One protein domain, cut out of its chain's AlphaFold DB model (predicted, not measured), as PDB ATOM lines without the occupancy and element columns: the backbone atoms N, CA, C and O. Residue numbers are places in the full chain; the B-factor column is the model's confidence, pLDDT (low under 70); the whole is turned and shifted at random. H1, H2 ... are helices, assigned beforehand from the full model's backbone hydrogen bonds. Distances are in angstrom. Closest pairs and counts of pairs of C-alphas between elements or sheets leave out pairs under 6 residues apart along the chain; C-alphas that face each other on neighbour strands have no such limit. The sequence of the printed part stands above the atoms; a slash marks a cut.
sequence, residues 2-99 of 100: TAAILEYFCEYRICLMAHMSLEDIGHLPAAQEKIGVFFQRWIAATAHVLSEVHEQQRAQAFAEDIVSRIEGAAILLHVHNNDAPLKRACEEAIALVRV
ATOM      1  N   THR A   2     210.704 251.602 200.441       69.88
ATOM      2  CA  THR A   2     209.894 250.662 201.249       69.88
ATOM      3  C   THR A   2     208.725 251.308 202.002       69.88
ATOM      4  O   THR A   2     207.657 250.715 202.051       69.88
ATOM      5  N   ALA A   3     208.888 252.531 202.521       71.44
ATOM      6  CA  ALA A   3     207.796 253.269 203.167       71.44
ATOM      7  C   ALA A   3     206.645 253.601 202.198       71.44
ATOM      8  O   ALA A   3     205.495 253.356 202.526       71.44
ATOM      9  N   ALA A   4     206.962 254.057 200.981       71.31
ATOM     10  CA  ALA A   4     205.962 254.351 199.951       71.31
ATOM     11  C   ALA A   4     205.230 253.087 199.470       71.31
ATOM     12  O   ALA A   4     204.035 253.119 199.224       71.31
ATOM     13  N   ILE A   5     205.938 251.952 199.381       74.06
ATOM     14  CA  ILE A   5     205.323 250.658 199.056       74.06
ATOM     15  C   ILE A   5     204.357 250.228 200.168       74.06
ATOM     16  O   ILE A   5     203.256 249.769 199.882       74.06
ATOM     17  N   LEU A   6     204.753 250.379 201.436       71.75
ATOM     18  CA  LEU A   6     203.894 250.062 202.575       71.75
ATOM     19  C   LEU A   6     202.638 250.940 202.595       71.75
ATOM     20  O   LEU A   6     201.536 250.413 202.694       71.75
ATOM     21  N   GLU A   7     202.814 252.255 202.478       75.19
ATOM     22  CA  GLU A   7     201.719 253.227 202.441       75.19
ATOM     23  C   GLU A   7     200.745 252.908 201.302       75.19
ATOM     24  O   GLU A   7     199.545 252.798 201.536       75.19
ATOM     25  N   TYR A   8     201.276 252.585 200.120       79.94
ATOM     26  CA  TYR A   8     200.491 252.134 198.980       79.94
ATOM     27  C   TYR A   8     199.646 250.887 199.294       79.94
ATOM     28  O   TYR A   8     198.448 250.861 199.022       79.94
ATOM     29  N   PHE A   9     200.226 249.842 199.894       79.31
ATOM     30  CA  PHE A   9     199.458 248.639 200.239       79.31
ATOM     31  C   PHE A   9     198.420 248.892 201.340       79.31
ATOM     32  O   PHE A   9     197.349 248.281 201.313       79.31
ATOM     33  N   CYS A  10     198.714 249.783 202.290       79.38
ATOM     34  CA  CYS A  10     197.769 250.191 203.327       79.38
ATOM     35  C   CYS A  10     196.579 250.969 202.752       79.38
ATOM     36  O   CYS A  10     195.450 250.743 203.190       79.38
ATOM     37  N   GLU A  11     196.826 251.851 201.785       82.25
ATOM     38  CA  GLU A  11     195.815 252.710 201.170       82.25
ATOM     39  C   GLU A  11     195.004 251.973 200.099       82.25
ATOM     40  O   GLU A  11     193.779 251.895 200.183       82.25
ATOM     41  N   TYR A  12     195.678 251.382 199.113       80.31
ATOM     42  CA  TYR A  12     195.018 250.835 197.931       80.31
ATOM     43  C   TYR A  12     194.590 249.379 198.098       80.31
ATOM     44  O   TYR A  12     193.649 248.955 197.436       80.31
ATOM     45  N   ARG A  13     195.221 248.589 198.977       86.06
ATOM     46  CA  ARG A  13     194.844 247.177 199.227       86.06
ATOM     47  C   ARG A  13     194.678 246.328 197.948       86.06
ATOM     48  O   ARG A  13     193.874 245.398 197.918       86.06
ATOM     49  N   ILE A  14     195.446 246.644 196.908       87.06
ATOM     50  CA  ILE A  14     195.459 245.990 195.595       87.06
ATOM     51  C   ILE A  14     196.883 245.523 195.273       87.06
ATOM     52  O   ILE A  14     197.857 245.997 195.863       87.06
ATOM     53  N   CYS A  15     197.024 244.598 194.328       90.56
ATOM     54  CA  CYS A  15     198.326 244.252 193.777       90.56
ATOM     55  C   CYS A  15     198.956 245.460 193.070       90.56
ATOM     56  O   CYS A  15     198.418 245.979 192.092       90.56
ATOM     57  N   LEU A  16     200.140 245.865 193.540       89.69
ATOM     58  CA  LEU A  16     200.906 246.976 192.972       89.69
ATOM     59  C   LEU A  16     201.155 246.797 191.467       89.69
ATOM     60  O   LEU A  16     200.969 247.732 190.699       89.69
ATOM     61  N   MET A  17     201.546 245.594 191.035       91.25
ATOM     62  CA  MET A  17     201.864 245.332 189.624       91.25
ATOM     63  C   MET A  17     200.616 245.364 188.738       91.25
ATOM     64  O   MET A  17     200.679 245.883 187.624       91.25
ATOM     65  N   ALA A  18     199.480 244.865 189.235       89.50
ATOM     66  CA  ALA A  18     198.209 244.957 188.523       89.50
ATOM     67  C   ALA A  18     197.746 246.410 188.405       89.50
ATOM     68  O   ALA A  18     197.377 246.846 187.321       89.50
ATOM     69  N   HIS A  19     197.826 247.192 189.479       89.56
ATOM     70  CA  HIS A  19     197.447 248.602 189.433       89.56
ATOM     71  C   HIS A  19     198.338 249.415 188.494       89.56
ATOM     72  O   HIS A  19     197.827 250.132 187.641       89.56
ATOM     73  N   MET A  20     199.661 249.229 188.567       88.69
ATOM     74  CA  MET A  20     200.598 249.871 187.641       88.69
ATOM     75  C   MET A  20     200.285 249.546 186.179       88.69
ATOM     76  O   MET A  20     200.567 250.365 185.313       88.69
ATOM     77  N   SER A  21     199.704 248.376 185.892       88.94
ATOM     78  CA  SER A  21     199.304 247.984 184.534       88.94
ATOM     79  C   SER A  21     198.089 248.750 184.001       88.94
ATOM     80  O   SER A  21     197.893 248.806 182.788       88.94
ATOM     81  N   LEU A  22     197.291 249.333 184.901       87.38
ATOM     82  CA  LEU A  22     196.098 250.124 184.596       87.38
ATOM     83  C   LEU A  22     196.389 251.633 184.527       87.38
ATOM     84  O   LEU A  22     195.549 252.389 184.047       87.38
ATOM     85  N   GLU A  23     197.547 252.071 185.022       88.62
ATOM     86  CA  GLU A  23     197.997 253.463 184.959       88.62
ATOM     87  C   GLU A  23     198.681 253.790 183.621       88.62
ATOM     88  O   GLU A  23     199.165 252.903 182.915       88.62
ATOM     89  N   ASP A  24     198.835 255.085 183.315       81.69
ATOM     90  CA  ASP A  24     199.520 255.566 182.103       81.69
ATOM     91  C   ASP A  24     200.931 254.975 181.943       81.69
ATOM     92  O   ASP A  24     201.363 254.645 180.833       81.69
ATOM     93  N   ILE A  25     201.654 254.789 183.056       80.75
ATOM     94  CA  ILE A  25     202.986 254.173 183.048       80.75
ATOM     95  C   ILE A  25     202.940 252.713 182.582       80.75
ATOM     96  O   ILE A  25     203.871 252.252 181.921       80.75
ATOM     97  N   GLY A  26     201.845 252.007 182.868       77.56
ATOM     98  CA  GLY A  26     201.584 250.636 182.449       77.56
ATOM     99  C   GLY A  26     201.381 250.482 180.950       77.56
ATOM    100  O   GLY A  26     201.503 249.374 180.441       77.56
ATOM    101  N   HIS A  27     201.129 251.566 180.216       84.75
ATOM    102  CA  HIS A  27     201.024 251.542 178.756       84.75
ATOM    103  C   HIS A  27     202.372 251.719 178.045       84.75
ATOM    104  O   HIS A  27     202.460 251.532 176.830       84.75
ATOM    105  N   LEU A  28     203.446 252.028 178.781       92.38
ATOM    106  CA  LEU A  28     204.791 252.043 178.214       92.38
ATOM    107  C   LEU A  28     205.232 250.603 177.892       92.38
ATOM    108  O   LEU A  28     205.172 249.748 178.778       92.38
ATOM    109  N   PRO A  29     205.762 250.315 176.685       91.56
ATOM    110  CA  PRO A  29     206.140 248.952 176.296       91.56
ATOM    111  C   PRO A  29     207.092 248.265 177.286       91.56
ATOM    112  O   PRO A  29     206.912 247.100 177.630       91.56
ATOM    113  N   ALA A  30     208.070 249.012 177.807       91.06
ATOM    114  CA  ALA A  30     209.009 248.500 178.801       91.06
ATOM    115  C   ALA A  30     208.322 248.136 180.129       91.06
ATOM    116  O   ALA A  30     208.716 247.167 180.773       91.06
ATOM    117  N   ALA A  31     207.296 248.884 180.546       89.25
ATOM    118  CA  ALA A  31     206.537 248.570 181.752       89.25
ATOM    119  C   ALA A  31     205.653 247.334 181.540       89.25
ATOM    120  O   ALA A  31     205.684 246.431 182.374       89.25
ATOM    121  N   GLN A  32     204.955 247.243 180.400       92.25
ATOM    122  CA  GLN A  32     204.153 246.064 180.039       92.25
ATOM    123  C   GLN A  32     204.981 244.783 180.054       92.25
ATOM    124  O   GLN A  32     204.556 243.782 180.625       92.25
ATOM    125  N   GLU A  33     206.186 244.822 179.481       94.44
ATOM    126  CA  GLU A  33     207.096 243.678 179.491       94.44
ATOM    127  C   GLU A  33     207.447 243.260 180.927       94.44
ATOM    128  O   GLU A  33     207.350 242.083 181.278       94.44
ATOM    129  N   LYS A  34     207.820 244.211 181.792       95.44
ATOM    130  CA  LYS A  34     208.203 243.905 183.180       95.44
ATOM    131  C   LYS A  34     207.036 243.384 184.011       95.44
ATOM    132  O   LYS A  34     207.225 242.433 184.769       95.44
ATOM    133  N   ILE A  35     205.851 243.966 183.851       93.88
ATOM    134  CA  ILE A  35     204.626 243.518 184.522       93.88
ATOM    135  C   ILE A  35     204.244 242.114 184.034       93.88
ATOM    136  O   ILE A  35     203.969 241.231 184.844       93.88
ATOM    137  N   GLY A  36     204.313 241.863 182.724       94.88
ATOM    138  CA  GLY A  36     204.073 240.537 182.152       94.88
ATOM    139  C   GLY A  36     205.038 239.485 182.701       94.88
ATOM    140  O   GLY A  36     204.610 238.425 183.156       94.88
ATOM    141  N   VAL A  37     206.337 239.798 182.749       97.25
ATOM    142  CA  VAL A  37     207.361 238.914 183.332       97.25
ATOM    143  C   VAL A  37     207.099 238.643 184.814       97.25
ATOM    144  O   VAL A  37     207.326 237.524 185.276       97.25
ATOM    145  N   PHE A  38     206.622 239.632 185.573       97.12
ATOM    146  CA  PHE A  38     206.251 239.440 186.974       97.12
ATOM    147  C   PHE A  38     205.153 238.376 187.125       97.12
ATOM    148  O   PHE A  38     205.359 237.395 187.842       97.12
ATOM    149  N   PHE A  39     204.035 238.513 186.405       97.38
ATOM    150  CA  PHE A  39     202.933 237.550 186.495       97.38
ATOM    151  C   PHE A  39     203.322 236.168 185.964       97.38
ATOM    152  O   PHE A  39     203.008 235.163 186.598       97.38
ATOM    153  N   GLN A  40     204.093 236.096 184.873       98.12
ATOM    154  CA  GLN A  40     204.617 234.825 184.360       98.12
ATOM    155  C   GLN A  40     205.483 234.097 185.394       98.12
ATOM    156  O   GLN A  40     205.361 232.884 185.562       98.12
ATOM    157  N   ARG A  41     206.340 234.821 186.125       98.31
ATOM    158  CA  ARG A  41     207.174 234.235 187.186       98.31
ATOM    159  C   ARG A  41     206.346 233.739 188.361       98.31
ATOM    160  O   ARG A  41     206.662 232.687 188.909       98.31
ATOM    161  N   TRP A  42     205.305 234.470 188.743       98.06
ATOM    162  CA  TRP A  42     204.411 234.042 189.814       98.06
ATOM    163  C   TRP A  42     203.626 232.781 189.431       98.06
ATOM    164  O   TRP A  42     203.593 231.823 190.208       98.06
ATOM    165  N   ILE A  43     203.085 232.723 188.212       98.44
ATOM    166  CA  ILE A  43     202.430 231.520 187.677       98.44
ATOM    167  C   ILE A  43     203.415 230.346 187.675       98.44
ATOM    168  O   ILE A  43     203.116 229.298 188.238       98.44
ATOM    169  N   ALA A  44     204.620 230.525 187.127       98.19
ATOM    170  CA  ALA A  44     205.621 229.460 187.060       98.19
ATOM    171  C   ALA A  44     206.031 228.939 188.450       98.19
ATOM    172  O   ALA A  44     206.150 227.731 188.646       98.19
ATOM    173  N   ALA A  45     206.208 229.829 189.431       97.94
ATOM    174  CA  ALA A  45     206.508 229.437 190.806       97.94
ATOM    175  C   ALA A  45     205.352 228.648 191.445       97.94
ATOM    176  O   ALA A  45     205.583 227.648 192.119       97.94
ATOM    177  N   THR A  46     204.111 229.062 191.192       97.56
ATOM    178  CA  THR A  46     202.915 228.369 191.694       97.56
ATOM    179  C   THR A  46     202.763 226.991 191.043       97.56
ATOM    180  O   THR A  46     202.517 226.006 191.737       97.56
ATOM    181  N   ALA A  47     202.992 226.889 189.730       98.06
ATOM    182  CA  ALA A  47     202.966 225.627 188.994       98.06
ATOM    183  C   ALA A  47     204.050 224.663 189.487       98.06
ATOM    184  O   ALA A  47     203.798 223.467 189.612       98.06
ATOM    185  N   HIS A  48     205.241 225.175 189.815       96.94
ATOM    186  CA  HIS A  48     206.319 224.365 190.374       96.94
ATOM    187  C   HIS A  48     205.908 223.701 191.694       96.94
ATOM    188  O   HIS A  48     206.071 222.492 191.830       96.94
ATOM    189  N   VAL A  49     205.294 224.450 192.614       96.38
ATOM    190  CA  VAL A  49     204.778 223.894 193.878       96.38
ATOM    191  C   VAL A  49     203.685 222.853 193.618       96.38
ATOM    192  O   VAL A  49     203.699 221.774 194.198       96.38
ATOM    193  N   LEU A  50     202.749 223.137 192.710       96.69
ATOM    194  CA  LEU A  50     201.657 222.210 192.393       96.69
ATOM    195  C   LEU A  50     202.129 220.941 191.671       96.69
ATOM    196  O   LEU A  50     201.468 219.910 191.768       96.69
ATOM    197  N   SER A  51     203.263 220.990 190.972       96.50
ATOM    198  CA  SER A  51     203.823 219.831 190.266       96.50
ATOM    199  C   SER A  51     204.334 218.728 191.195       96.50
ATOM    200  O   SER A  51     204.565 217.613 190.736       96.50
ATOM    201  N   GLU A  52     204.472 219.008 192.496       95.00
ATOM    202  CA  GLU A  52     204.778 217.981 193.496       95.00
ATOM    203  C   GLU A  52     203.637 216.966 193.652       95.00
ATOM    204  O   GLU A  52     203.883 215.830 194.053       95.00
ATOM    205  N   VAL A  53     202.403 217.370 193.326       96.25
ATOM    206  CA  VAL A  53     201.190 216.597 193.624       96.25
ATOM    207  C   VAL A  53     200.196 216.510 192.448       96.25
ATOM    208  O   VAL A  53     199.213 215.781 192.512       96.25
ATOM    209  N   HIS A  54     200.452 217.207 191.333       95.50
ATOM    210  CA  HIS A  54     199.647 217.160 190.099       95.50
ATOM    211  C   HIS A  54     200.525 216.932 188.868       95.50
ATOM    212  O   HIS A  54     201.698 217.311 188.856       95.50
ATOM    213  N   GLU A  55     199.959 216.400 187.775       96.25
ATOM    214  CA  GLU A  55     200.685 216.371 186.504       96.25
ATOM    215  C   GLU A  55     201.040 217.786 186.017       96.25
ATOM    216  O   GLU A  55     200.275 218.734 186.191       96.25
ATOM    217  N   GLN A  56     202.190 217.930 185.351       94.25
ATOM    218  CA  GLN A  56     202.753 219.231 184.968       94.25
ATOM    219  C   GLN A  56     201.762 220.140 184.223       94.25
ATOM    220  O   GLN A  56     201.671 221.331 184.516       94.25
ATOM    221  N   GLN A  57     201.001 219.590 183.272       96.12
ATOM    222  CA  GLN A  57     200.019 220.362 182.505       96.12
ATOM    223  C   GLN A  57     198.894 220.901 183.397       96.12
ATOM    224  O   GLN A  57     198.448 222.035 183.228       96.12
ATOM    225  N   ARG A  58     198.452 220.101 184.369       96.38
ATOM    226  CA  ARG A  58     197.389 220.464 185.303       96.38
ATOM    227  C   ARG A  58     197.880 221.425 186.378       96.38
ATOM    228  O   ARG A  58     197.173 222.374 186.695       96.38
ATOM    229  N   ALA A  59     199.107 221.242 186.862       97.44
ATOM    230  CA  ALA A  59     199.778 222.184 187.752       97.44
ATOM    231  C   ALA A  59     199.895 223.581 187.118       97.44
ATOM    232  O   ALA A  59     199.616 224.579 187.778       97.44
ATOM    233  N   GLN A  60     200.240 223.650 185.827       98.19
ATOM    234  CA  GLN A  60     200.289 224.906 185.077       98.19
ATOM    235  C   GLN A  60     198.905 225.564 184.964       98.19
ATOM    236  O   GLN A  60     198.770 226.744 185.282       98.19
ATOM    237  N   ALA A  61     197.876 224.807 184.573       97.94
ATOM    238  CA  ALA A  61     196.512 225.332 184.468       97.94
ATOM    239  C   ALA A  61     195.988 225.848 185.821       97.94
ATOM    240  O   ALA A  61     195.456 226.952 185.913       97.94
ATOM    241  N   PHE A  62     196.208 225.091 186.898       97.81
ATOM    242  CA  PHE A  62     195.843 225.522 188.245       97.81
ATOM    243  C   PHE A  62     196.602 226.770 188.692       97.81
ATOM    244  O   PHE A  62     196.014 227.633 189.336       97.81
ATOM    245  N   ALA A  63     197.879 226.907 188.345       98.00
ATOM    246  CA  ALA A  63     198.640 228.103 188.672       98.00
ATOM    247  C   ALA A  63     198.079 229.363 187.994       98.00
ATOM    248  O   ALA A  63     197.951 230.399 188.648       98.00
ATOM    249  N   GLU A  64     197.713 229.272 186.714       98.19
ATOM    250  CA  GLU A  64     197.073 230.367 185.972       98.19
ATOM    251  C   GLU A  64     195.733 230.767 186.607       98.19
ATOM    252  O   GLU A  64     195.489 231.955 186.849       98.19
ATOM    253  N   ASP A  65     194.905 229.781 186.959       97.94
ATOM    254  CA  ASP A  65     193.617 230.000 187.620       97.94
ATOM    255  C   ASP A  65     193.773 230.644 189.004       97.94
ATOM    256  O   ASP A  65     193.049 231.584 189.338       97.94
ATOM    257  N   ILE A  66     194.720 230.165 189.816       97.56
ATOM    258  CA  ILE A  66     194.976 230.683 191.166       97.56
ATOM    259  C   ILE A  66     195.397 232.149 191.103       97.56
ATOM    260  O   ILE A  66     194.803 232.980 191.792       97.56
ATOM    261  N   VAL A  67     196.390 232.481 190.271       97.38
ATOM    262  CA  VAL A  67     196.875 233.862 190.138       97.38
ATOM    263  C   VAL A  67     195.747 234.773 189.650       97.38
ATOM    264  O   VAL A  67     195.512 235.826 190.240       97.38
ATOM    265  N   SER A  68     194.972 234.330 188.656       96.75
ATOM    266  CA  SER A  68     193.828 235.088 188.134       96.75
ATOM    267  C   SER A  68     192.753 235.343 189.199       96.75
ATOM    268  O   SER A  68     192.236 236.458 189.311       96.75
ATOM    269  N   ARG A  69     192.421 234.336 190.019       96.75
ATOM    270  CA  ARG A  69     191.440 234.465 191.111       96.75
ATOM    271  C   ARG A  69     191.925 235.387 192.220       96.75
ATOM    272  O   ARG A  69     191.133 236.186 192.715       96.75
ATOM    273  N   ILE A  70     193.195 235.283 192.612       96.12
ATOM    274  CA  ILE A  70     193.784 236.141 193.648       96.12
ATOM    275  C   ILE A  70     193.765 237.602 193.192       96.12
ATOM    276  O   ILE A  70     193.316 238.458 193.949       96.12
ATOM    277  N   GLU A  71     194.175 237.885 191.956       95.44
ATOM    278  CA  GLU A  71     194.171 239.246 191.408       95.44
ATOM    279  C   GLU A  71     192.755 239.818 191.282       95.44
ATOM    280  O   GLU A  71     192.483 240.929 191.741       95.44
ATOM    281  N   GLY A  72     191.807 239.031 190.765       94.25
ATOM    282  CA  GLY A  72     190.398 239.429 190.736       94.25
ATOM    283  C   GLY A  72     189.838 239.701 192.136       94.25
ATOM    284  O   GLY A  72     189.133 240.687 192.356       94.25
ATOM    285  N   ALA A  73     190.192 238.871 193.119       95.00
ATOM    286  CA  ALA A  73     189.785 239.067 194.502       95.00
ATOM    287  C   ALA A  73     190.452 240.286 195.161       95.00
ATOM    288  O   ALA A  73     189.809 240.950 195.974       95.00
ATOM    289  N   ALA A  74     191.694 240.615 194.802       92.44
ATOM    290  CA  ALA A  74     192.386 241.819 195.260       92.44
ATOM    291  C   ALA A  74     191.723 243.097 194.716       92.44
ATOM    292  O   ALA A  74     191.558 244.066 195.455       92.44
ATOM    293  N   ILE A  75     191.249 243.082 193.465       92.19
ATOM    294  CA  ILE A  75     190.432 244.174 192.912       92.19
ATOM    295  C   ILE A  75     189.136 244.332 193.719       92.19
ATOM    296  O   ILE A  75     188.784 245.443 194.112       92.19
ATOM    297  N   LEU A  76     188.431 243.237 194.023       93.25
ATOM    298  CA  LEU A  76     187.204 243.300 194.830       93.25
ATOM    299  C   LEU A  76     187.463 243.762 196.270       93.25
ATOM    300  O   LEU A  76     186.626 244.463 196.840       93.25
ATOM    301  N   LEU A  77     188.612 243.402 196.849       92.19
ATOM    302  CA  LEU A  77     189.044 243.924 198.142       92.19
ATOM    303  C   LEU A  77     189.197 245.447 198.085       92.19
ATOM    304  O   LEU A  77     188.691 246.120 198.976       92.19
ATOM    305  N   HIS A  78     189.833 245.985 197.047       90.44
ATOM    306  CA  HIS A  78     189.956 247.430 196.858       90.44
ATOM    307  C   HIS A  78     188.587 248.113 196.689       90.44
ATOM    308  O   HIS A  78     188.283 249.077 197.386       90.44
ATOM    309  N   VAL A  79     187.730 247.578 195.813       91.19
ATOM    310  CA  VAL A  79     186.439 248.196 195.456       91.19
ATOM    311  C   VAL A  79     185.418 248.135 196.595       91.19
ATOM    312  O   VAL A  79     184.667 249.085 196.811       91.19
ATOM    313  N   HIS A  80     185.349 247.015 197.316       93.19
ATOM    314  CA  HIS A  80     184.306 246.772 198.316       93.19
ATOM    315  C   HIS A  80     184.809 246.796 199.762       93.19
ATOM    316  O   HIS A  80     183.998 246.647 200.676       93.19
ATOM    317  N   ASN A  81     186.120 246.937 199.987       90.81
ATOM    318  CA  ASN A  81     186.760 246.785 201.298       90.81
ATOM    319  C   ASN A  81     186.360 245.476 202.013       90.81
ATOM    320  O   ASN A  81     186.196 245.428 203.233       90.81
ATOM    321  N   ASN A  82     186.163 244.407 201.235       89.06
ATOM    322  CA  ASN A  82     185.736 243.093 201.707       89.06
ATOM    323  C   ASN A  82     186.813 242.053 201.390       89.06
ATOM    324  O   ASN A  82     187.083 241.767 200.226       89.06
ATOM    325  N   ASP A  83     187.404 241.461 202.427       93.62
ATOM    326  CA  ASP A  83     188.487 240.482 202.288       93.62
ATOM    327  C   ASP A  83     188.011 239.041 202.047       93.62
ATOM    328  O   ASP A  83     188.825 238.168 201.738       93.62
ATOM    329  N   ALA A  84     186.705 238.777 202.129       95.38
ATOM    330  CA  ALA A  84     186.161 237.429 202.006       95.38
ATOM    331  C   ALA A  84     186.464 236.748 200.652       95.38
ATOM    332  O   ALA A  84     186.800 235.562 200.669       95.38
ATOM    333  N   PRO A  85     186.383 237.422 199.484       95.31
ATOM    334  CA  PRO A  85     186.768 236.814 198.210       95.31
ATOM    335  C   PRO A  85     188.240 236.396 198.174       95.31
ATOM    336  O   PRO A  85     188.548 235.310 197.688       95.31
ATOM    337  N   LEU A  86     189.131 237.224 198.729       95.12
ATOM    338  CA  LEU A  86     190.568 236.949 198.746       95.12
ATOM    339  C   LEU A  86     190.889 235.769 199.663       95.12
ATOM    340  O   LEU A  86     191.617 234.868 199.259       95.12
ATOM    341  N   LYS A  87     190.279 235.723 200.855       96.25
ATOM    342  CA  LYS A  87     190.404 234.578 201.769       96.25
ATOM    343  C   LYS A  87     189.997 233.271 201.093       96.25
ATOM    344  O   LYS A  87     190.778 232.327 201.115       96.25
ATOM    345  N   ARG A  88     188.837 233.242 200.423       97.19
ATOM    346  CA  ARG A  88     188.374 232.049 199.695       97.19
ATOM    347  C   ARG A  88     189.338 231.634 198.583       97.19
ATOM    348  O   ARG A  88     189.675 230.461 198.499       97.19
ATOM    349  N   ALA A  89     189.821 232.581 197.776       97.00
ATOM    350  CA  ALA A  89     190.786 232.280 196.717       97.00
ATOM    351  C   ALA A  89     192.080 231.658 197.278       97.00
ATOM    352  O   ALA A  89     192.593 230.683 196.728       97.00
ATOM    353  N   CYS A  90     192.585 232.171 198.406       95.75
ATOM    354  CA  CYS A  90     193.747 231.595 199.081       95.75
ATOM    355  C   CYS A  90     193.459 230.208 199.681       95.75
ATOM    356  O   CYS A  90     194.294 229.313 199.572       95.75
ATOM    357  N   GLU A  91     192.296 230.007 200.301       96.81
ATOM    358  CA  GLU A  91     191.884 228.712 200.858       96.81
ATOM    359  C   GLU A  91     191.755 227.635 199.770       96.81
ATOM    360  O   GLU A  91     192.253 226.522 199.946       96.81
ATOM    361  N   GLU A  92     191.161 227.974 198.624       94.94
ATOM    362  CA  GLU A  92     191.068 227.100 197.448       94.94
ATOM    363  C   GLU A  92     192.456 226.740 196.899       94.94
ATOM    364  O   GLU A  92     192.728 225.569 196.625       94.94
ATOM    365  N   ALA A  93     193.364 227.718 196.799       94.56
ATOM    366  CA  ALA A  93     194.742 227.481 196.370       94.56
ATOM    367  C   ALA A  93     195.488 226.528 197.323       94.56
ATOM    368  O   ALA A  93     196.162 225.600 196.879       94.56
ATOM    369  N   ILE A  94     195.326 226.706 198.639       94.00
ATOM    370  CA  ILE A  94     195.910 225.816 199.654       94.00
ATOM    371  C   ILE A  94     195.320 224.405 199.552       94.00
ATOM    372  O   ILE A  94     196.047 223.423 199.718       94.00
ATOM    373  N   ALA A  95     194.018 224.280 199.287       94.31
ATOM    374  CA  ALA A  95     193.375 222.981 199.126       94.31
ATOM    375  C   ALA A  95     193.967 222.200 197.944       94.31
ATOM    376  O   ALA A  95     194.211 221.005 198.080       94.31
ATOM    377  N   LEU A  96     194.291 222.861 196.828       91.25
ATOM    378  CA  LEU A  96     194.918 222.205 195.674       91.25
ATOM    379  C   LEU A  96     196.291 221.600 195.995       91.25
ATOM    380  O   LEU A  96     196.629 220.562 195.436       91.25
ATOM    381  N   VAL A  97     197.052 222.184 196.922       88.44
ATOM    382  CA  VAL A  97     198.344 221.631 197.372       88.44
ATOM    383  C   VAL A  97     198.161 220.414 198.292       88.44
ATOM    384  O   VAL A  97     199.031 219.558 198.369       88.44
ATOM    385  N   ARG A  98     197.034 220.316 199.009       84.38
ATOM    386  CA  ARG A  98     196.796 219.271 200.025       84.38
ATOM    387  C   ARG A  98     196.137 217.997 199.496       84.38
ATOM    388  O   ARG A  98     196.055 217.029 200.244       84.38
ATOM    389  N   VAL A  99     195.573 218.033 198.290       71.12
ATOM    390  CA  VAL A  99     194.676 216.981 197.767       71.12
ATOM    391  C   VAL A  99     195.328 216.143 196.657       71.12
ATOM    392  O   VAL A  99     194.674 215.252 196.120       71.12
TER     393      VAL A  99
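What this domain is: This is residues 2 to 99 of the 100 residues of an uncharacterized protein of Alkalilimnicola ehrlichii (UniProt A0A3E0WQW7). Two long helices, H4 and H5, meet near one end as a V, and H6 folds back beside H5 as a hairpin. Short H2 lies in the V's open mouth, with H1 and H3 at that end. The 98 printed residues include six named helices, H1 to H6 in order, and no named strand: all helix. The whole is only just compact, close to loose: radius of gyration of the C-alphas 14.8 A, spans 39 by 32 by 22 A.

How they stand to each other: H1, residues 2 to 12, is close to but not clearly touching H5, residues 56 to 80; their closest C-alphas, Tyr 12 and His 78, are 6.2 A apart. H2, residues 16 to 22, touches H4, residues 29 to 50; closest C-alphas Met 17 and Ile 35, 6.1 A. H3, residues 24 to 27, is close to but not clearly touching H4; closest C-alphas Gly 26 and Gln 32, 5.8 A. H5 touches H4 with residues 56 to 67 alone, at a steep tilt of 60 degrees, opposite ways; closest C-alphas Ala 47 and Gln 60, 4.8 A. H5 and H6, residues 84 to 98, form a hairpin at 17 degrees; closest C-alphas Ala 73 and Leu 86, 4.8 A. Each O i to N i+4 pair is within hydrogen-bond range in H1, H2, H4 and H5, and 10 of 11 in H6; H3 is too short for one.

Where its parts are: H1 begins at C-alpha 2 (209.894, 250.662, 201.249); H6 ends at C-alpha 98 (196.796, 219.271, 200.025). H4 is 31.5 A long, H5 35.7 A.

The domain as a whole: The printed part has no cut, and its five links are tight. The C-alphas farthest apart, Asp 24 and Val 99, are 41.9 A apart. Residue 2 alone has pLDDT under 70.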